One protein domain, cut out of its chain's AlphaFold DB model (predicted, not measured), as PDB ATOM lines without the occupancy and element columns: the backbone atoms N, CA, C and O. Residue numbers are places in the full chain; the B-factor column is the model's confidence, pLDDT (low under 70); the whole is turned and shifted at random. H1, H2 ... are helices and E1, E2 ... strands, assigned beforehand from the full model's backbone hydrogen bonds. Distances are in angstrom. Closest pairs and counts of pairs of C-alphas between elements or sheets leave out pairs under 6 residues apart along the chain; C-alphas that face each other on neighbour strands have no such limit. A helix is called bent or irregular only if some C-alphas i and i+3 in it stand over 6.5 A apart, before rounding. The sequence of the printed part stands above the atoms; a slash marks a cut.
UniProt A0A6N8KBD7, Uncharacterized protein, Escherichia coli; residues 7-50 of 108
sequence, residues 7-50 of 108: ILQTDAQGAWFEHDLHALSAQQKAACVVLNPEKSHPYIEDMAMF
ATOM      1  N   ILE A   7      52.572 -55.950  12.131       93.06
ATOM      2  CA  ILE A   7      52.392 -57.389  11.946       93.06
ATOM      3  C   ILE A   7      52.045 -57.620  10.478       93.06
ATOM      4  O   ILE A   7      51.219 -56.906   9.915       93.06
ATOM      5  N   LEU A   8      52.688 -58.611   9.862       93.00
ATOM      6  CA  LEU A   8      52.328 -59.084   8.529       93.00
ATOM      7  C   LEU A   8      51.100 -59.991   8.635       93.00
ATOM      8  O   LEU A   8      51.159 -61.026   9.296       93.00
ATOM      9  N   GLN A   9      50.024 -59.606   7.964       92.56
ATOM     10  CA  GLN A   9      48.833 -60.415   7.746       92.56
ATOM     11  C   GLN A   9      48.859 -60.985   6.330       92.56
ATOM     12  O   GLN A   9      49.376 -60.354   5.404       92.56
ATOM     13  N   THR A  10      48.305 -62.183   6.160       94.25
ATOM     14  CA  THR A  10      48.205 -62.849   4.857       94.25
ATOM     15  C   THR A  10      46.879 -63.581   4.736       94.25
ATOM     16  O   THR A  10      46.520 -64.341   5.636       94.25
ATOM     17  N   ASP A  11      46.203 -63.429   3.603       93.00
ATOM     18  CA  ASP A  11      45.019 -64.202   3.236       93.00
ATOM     19  C   ASP A  11      45.056 -64.632   1.754       93.00
ATOM     20  O   ASP A  11      46.086 -64.554   1.081       93.00
ATOM     21  N   ALA A  12      43.923 -65.122   1.239       90.62
ATOM     22  CA  ALA A  12      43.797 -65.544  -0.156       90.62
ATOM     23  C   ALA A  12      43.891 -64.388  -1.178       90.62
ATOM     24  O   ALA A  12      44.124 -64.642  -2.358       90.62
ATOM     25  N   GLN A  13      43.683 -63.137  -0.760       88.19
ATOM     26  CA  GLN A  13      43.748 -61.935  -1.597       88.19
ATOM     27  C   GLN A  13      45.135 -61.279  -1.574       88.19
ATOM     28  O   GLN A  13      45.488 -60.575  -2.523       88.19
ATOM     29  N   GLY A  14      45.949 -61.535  -0.548       84.62
ATOM     30  CA  GLY A  14      47.347 -61.121  -0.522       84.62
ATOM     31  C   GLY A  14      47.917 -60.954   0.880       84.62
ATOM     32  O   GLY A  14      47.452 -61.554   1.842       84.62
ATOM     33  N   ALA A  15      48.967 -60.140   0.981       90.50
ATOM     34  CA  ALA A  15      49.651 -59.836   2.230       90.50
ATOM     35  C   ALA A  15      49.643 -58.325   2.493       90.50
ATOM     36  O   ALA A  15      49.910 -57.542   1.578       90.50
ATOM     37  N   TRP A  16      49.370 -57.915   3.730       91.56
ATOM     38  CA  TRP A  16      49.380 -56.514   4.157       91.56
ATOM     39  C   TRP A  16      49.941 -56.375   5.572       91.56
ATOM     40  O   TRP A  16      50.062 -57.349   6.309       91.56
ATOM     41  N   PHE A  17      50.316 -55.157   5.953       92.00
ATOM     42  CA  PHE A  17      50.802 -54.864   7.300       92.00
ATOM     43  C   PHE A  17      49.724 -54.156   8.117       92.00
ATOM     44  O   PHE A  17      49.114 -53.200   7.642       92.00
ATOM     45  N   GLU A  18      49.555 -54.573   9.367       90.62
ATOM     46  CA  GLU A  18      48.686 -53.920  10.350       90.62
ATOM     47  C   GLU A  18      49.466 -53.544  11.606       90.62
ATOM     48  O   GLU A  18      50.514 -54.114  11.896       90.62
ATOM     49  N   HIS A  19      48.951 -52.590  12.376       90.19
ATOM     50  CA  HIS A  19      49.529 -52.258  13.675       90.19
ATOM     51  C   HIS A  19      49.276 -53.380  14.684       90.19
ATOM     52  O   HIS A  19      48.157 -53.879  14.801       90.19
ATOM     53  N   ASP A  20      50.287 -53.713  15.487       90.50
ATOM     54  CA  ASP A  20      50.100 -54.570  16.657       90.50
ATOM     55  C   ASP A  20      49.357 -53.803  17.760       90.50
ATOM     56  O   ASP A  20      49.969 -53.230  18.660       90.50
ATOM     57  N   LEU A  21      48.023 -53.781  17.710       87.69
ATOM     58  CA  LEU A  21      47.212 -53.043  18.683       87.69
ATOM     59  C   LEU A  21      47.448 -53.487  20.136       87.69
ATOM     60  O   LEU A  21      47.161 -52.710  21.048       87.69
ATOM     61  N   HIS A  22      47.958 -54.694  20.378       86.75
ATOM     62  CA  HIS A  22      48.240 -55.179  21.728       86.75
ATOM     63  C   HIS A  22      49.569 -54.639  22.261       86.75
ATOM     64  O   HIS A  22      49.691 -54.400  23.460       86.75
ATOM     65  N   ALA A  23      50.539 -54.384  21.381       87.00
ATOM     66  CA  ALA A  23      51.822 -53.791  21.749       87.00
ATOM     67  C   ALA A  23      51.769 -52.263  21.943       87.00
ATOM     68  O   ALA A  23      52.742 -51.677  22.419       87.00
ATOM     69  N   LEU A  24      50.662 -51.606  21.577       84.69
ATOM     70  CA  LEU A  24      50.539 -50.148  21.628       84.69
ATOM     71  C   LEU A  24      49.912 -49.633  22.921       84.69
ATOM     72  O   LEU A  24      48.815 -50.040  23.316       84.69
ATOM     73  N   SER A  25      50.555 -48.625  23.513       89.19
ATOM     74  CA  SER A  25      49.951 -47.820  24.575       89.19
ATOM     75  C   SER A  25      48.767 -46.996  24.053       89.19
ATOM     76  O   SER A  25      48.675 -46.678  22.863       89.19
ATOM     77  N   ALA A  26      47.867 -46.585  24.951       88.56
ATOM     78  CA  ALA A  26      46.739 -45.721  24.596       88.56
ATOM     79  C   ALA A  26      47.191 -44.397  23.950       88.56
ATOM     80  O   ALA A  26      46.556 -43.915  23.015       88.56
ATOM     81  N   GLN A  27      48.319 -43.842  24.401       87.25
ATOM     82  CA  GLN A  27      48.875 -42.608  23.852       87.25
ATOM     83  C   GLN A  27      49.410 -42.798  22.424       87.25
ATOM     84  O   GLN A  27      49.134 -41.963  21.566       87.25
ATOM     85  N   GLN A  28      50.118 -43.899  22.145       87.31
ATOM     86  CA  GLN A  28      50.586 -44.214  20.786       87.31
ATOM     87  C   GLN A  28      49.414 -44.415  19.832       87.31
ATOM     88  O   GLN A  28      49.379 -43.801  18.765       87.31
ATOM     89  N   LYS A  29      48.406 -45.184  20.266       87.69
ATOM     90  CA  LYS A  29      47.168 -45.359  19.505       87.69
ATOM     91  C   LYS A  29      46.549 -44.013  19.182       87.69
ATOM     92  O   LYS A  29      46.284 -43.773  18.019       87.69
ATOM     93  N   ALA A  30      46.386 -43.123  20.159       87.62
ATOM     94  CA  ALA A  30      45.752 -41.821  19.958       87.62
ATOM     95  C   ALA A  30      46.553 -40.854  19.065       87.62
ATOM     96  O   ALA A  30      45.954 -39.960  18.468       87.62
ATOM     97  N   ALA A  31      47.878 -40.995  18.998       85.75
ATOM     98  CA  ALA A  31      48.751 -40.139  18.195       85.75
ATOM     99  C   ALA A  31      48.940 -40.640  16.752       85.75
ATOM    100  O   ALA A  31      49.393 -39.881  15.891       85.75
ATOM    101  N   CYS A  32      48.628 -41.907  16.461       86.50
ATOM    102  CA  CYS A  32      48.846 -42.453  15.130       86.50
ATOM    103  C   CYS A  32      47.753 -42.003  14.145       86.50
ATOM    104  O   CYS A  32      46.612 -42.454  14.215       86.50
ATOM    105  N   VAL A  33      48.135 -41.168  13.174       86.12
ATOM    106  CA  VAL A  33      47.263 -40.671  12.088       86.12
ATOM    107  C   VAL A  33      46.699 -41.764  11.174       86.12
ATOM    108  O   VAL A  33      45.685 -41.540  10.530       86.12
ATOM    109  N   VAL A  34      47.323 -42.946  11.123       83.56
ATOM    110  CA  VAL A  34      46.792 -44.096  10.366       83.56
ATOM    111  C   VAL A  34      45.614 -44.746  11.100       83.56
ATOM    112  O   VAL A  34      44.675 -45.203  10.462       83.56
ATOM    113  N   LEU A  35      45.650 -44.775  12.437       85.62
ATOM    114  CA  LEU A  35      44.569 -45.318  13.271       85.62
ATOM    115  C   LEU A  35      43.471 -44.282  13.571       85.62
ATOM    116  O   LEU A  35      42.364 -44.665  13.929       85.62
ATOM    117  N   ASN A  36      43.787 -42.990  13.448       86.38
ATOM    118  CA  ASN A  36      42.914 -41.854  13.774       86.38
ATOM    119  C   ASN A  36      42.915 -40.885  12.582       86.38
ATOM    120  O   ASN A  36      43.581 -39.840  12.635       86.38
ATOM    121  N   PRO A  37      42.268 -41.256  11.464       81.62
ATOM    122  CA  PRO A  37      42.286 -40.462  10.240       81.62
ATOM    123  C   PRO A  37      41.672 -39.067  10.423       81.62
ATOM    124  O   PRO A  37      42.064 -38.135   9.729       81.62
ATOM    125  N   GLU A  38      40.795 -38.861  11.406       83.19
ATOM    126  CA  GLU A  38      40.244 -37.550  11.769       83.19
ATOM    127  C   GLU A  38      41.291 -36.568  12.319       83.19
ATOM    128  O   GLU A  38      41.067 -35.360  12.336       83.19
ATOM    129  N   LYS A  39      42.449 -37.076  12.763       80.88
ATOM    130  CA  LYS A  39      43.607 -36.273  13.193       80.88
ATOM    131  C   LYS A  39      44.636 -36.087  12.085       80.88
ATOM    132  O   LYS A  39      45.693 -35.498  12.320       80.88
ATOM    133  N   SER A  40      44.378 -36.648  10.906       76.88
ATOM    134  CA  SER A  40      45.226 -36.446   9.741       76.88
ATOM    135  C   SER A  40      45.189 -34.972   9.324       76.88
ATOM    136  O   SER A  40      44.236 -34.242   9.602       76.88
ATOM    137  N   HIS A  41      46.281 -34.491   8.730       77.69
ATOM    138  CA  HIS A  41      46.332 -33.098   8.312       77.69
ATOM    139  C   HIS A  41      45.332 -32.885   7.160       77.69
ATOM    140  O   HIS A  41      45.401 -33.640   6.190       77.69
ATOM    141  N   PRO A  42      44.470 -31.850   7.198       73.62
ATOM    142  CA  PRO A  42      43.398 -31.644   6.213       73.62
ATOM    143  C   PRO A  42      43.846 -31.578   4.745       73.62
ATOM    144  O   PRO A  42      43.028 -31.782   3.864       73.62
ATOM    145  N   TYR A  43      45.130 -31.332   4.467       71.69
ATOM    146  CA  TYR A  43      45.657 -31.260   3.102       71.69
ATOM    147  C   TYR A  43      46.119 -32.614   2.546       71.69
ATOM    148  O   TYR A  43      46.614 -32.655   1.427       71.69
ATOM    149  N   ILE A  44      46.100 -33.710   3.317       72.50
ATOM    150  CA  ILE A  44      46.640 -35.002   2.841       72.50
ATOM    151  C   ILE A  44      45.846 -35.505   1.631       72.50
ATOM    152  O   ILE A  44      46.439 -36.046   0.700       72.50
ATOM    153  N   GLU A  45      44.534 -35.275   1.619       68.88
ATOM    154  CA  GLU A  45      43.681 -35.560   0.463       68.88
ATOM    155  C   GLU A  45      44.038 -34.650  -0.723       68.88
ATOM    156  O   GLU A  45      44.231 -35.139  -1.835       68.88
ATOM    157  N   ASP A  46      44.267 -33.356  -0.477       71.12
ATOM    158  CA  ASP A  46      44.683 -32.393  -1.508       71.12
ATOM    159  C   ASP A  46      46.078 -32.700  -2.080       71.12
ATOM    160  O   ASP A  46      46.356 -32.445  -3.254       71.12
ATOM    161  N   MET A  47      46.969 -33.290  -1.278       71.44
ATOM    162  CA  MET A  47      48.305 -33.700  -1.711       71.44
ATOM    163  C   MET A  47      48.264 -34.776  -2.794       71.44
ATOM    164  O   MET A  47      49.189 -34.835  -3.605       71.44
ATOM    165  N   ALA A  48      47.195 -35.577  -2.865       68.62
ATOM    166  CA  ALA A  48      47.027 -36.575  -3.917       68.62
ATOM    167  C   ALA A  48      47.009 -35.942  -5.319       68.62
ATOM    168  O   ALA A  48      47.507 -36.552  -6.262       68.62
ATOM    169  N   MET A  49      46.531 -34.699  -5.450       65.75
ATOM    170  CA  MET A  49      46.541 -33.945  -6.710       65.75
ATOM    171  C   MET A  49      47.962 -33.610  -7.197       65.75
ATOM    172  O   MET A  49      48.179 -33.439  -8.394       65.75
ATOM    173  N   PHE A  50      48.936 -33.534  -6.287       65.88
ATOM    174  CA  PHE A  50      50.342 -33.264  -6.610       65.88
ATOM    175  C   PHE A  50      51.168 -34.538  -6.816       65.88
ATOM    176  O   PHE A  50      52.314 -34.464  -7.267       65.88
TER     177      PHE A  50
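This is residues 7 to 50 of the 108 residues of an uncharacterized protein of Escherichia coli (UniProt A0A6N8KBD7). This is a flat, open arch: a two-strand hairpin, E1 and E2, makes one leg, the short helix H1 sits at the bend, and a long link leads to a second short helix, H2, at the end of the other leg. The parts are strung out with few contacts; the turn of the hairpin, residues 10 to 15, and the end with H2, residues 42 to 50, stick out. The printed part has 44 residues, with two named strands and two named helices in the order E1, E2, H1, H2; the sheet is E1 - E2, antiparallel, and the class is mixed, helices and strands, with 22 residues in named elements. It is only just loose, close to extended, with a radius of gyration of the C-alphas of 13.8 A, and the C-alphas span 32 by 30 by 12 A.

Find C-alpha 7 at (52.392, -57.389, 11.946); from there strand E1 runs over residues 7 to 10, 9.9 A long. Read on to Ala 15, where strand E2 begins; it takes residues 15 to 19 and is 13.7 A long. Helix H1, residues 26 to 31, begins at C-alpha 26, at (46.739, -45.721, 24.596), and is 8.7 A long. Helix H2, residues 44 to 50, is 10.3 A long and ends at C-alpha 50, at (50.342, -33.264, -6.610).

Begin at E1 and E2, a hairpin of antiparallel neighbour strands with 149 degrees between their directions. Look at Leu 8 and Phe 17, whose C-alphas face each other at 4.7 A. N 7 and O 18 are within hydrogen-bond range at 2.8 A, and so are N 16 and O 9 at 3.0 A. Farther along, H1 is apart from E1. H2 is apart from E1, from E2 and from H1. In H1 every O i to N i+4 pair is within hydrogen-bond range; in H2 0 of 3 are, while 4 of its 4 O i to N i+3 pairs are. Neither helix is bent.

Look to His 22 and Phe 50 for the two C-alphas farthest apart, 35.9 A. The printed part has no cut. The link from E1 to E2 is tight, that from E2 to H1 is short, and that from H1 to H2, residues 32 to 43, is long. Residues 22 to 28, of which 26 to 28 belong to H1, stand free, as do residues 10 to 15 and residues 42 to 50, of which 44 to 50 belong to H2. In the B-factor column the mean pLDDT of the printed part is 83.9; residue 45 and residues 48 to 50 are under 70, and the mean of H2 is 69.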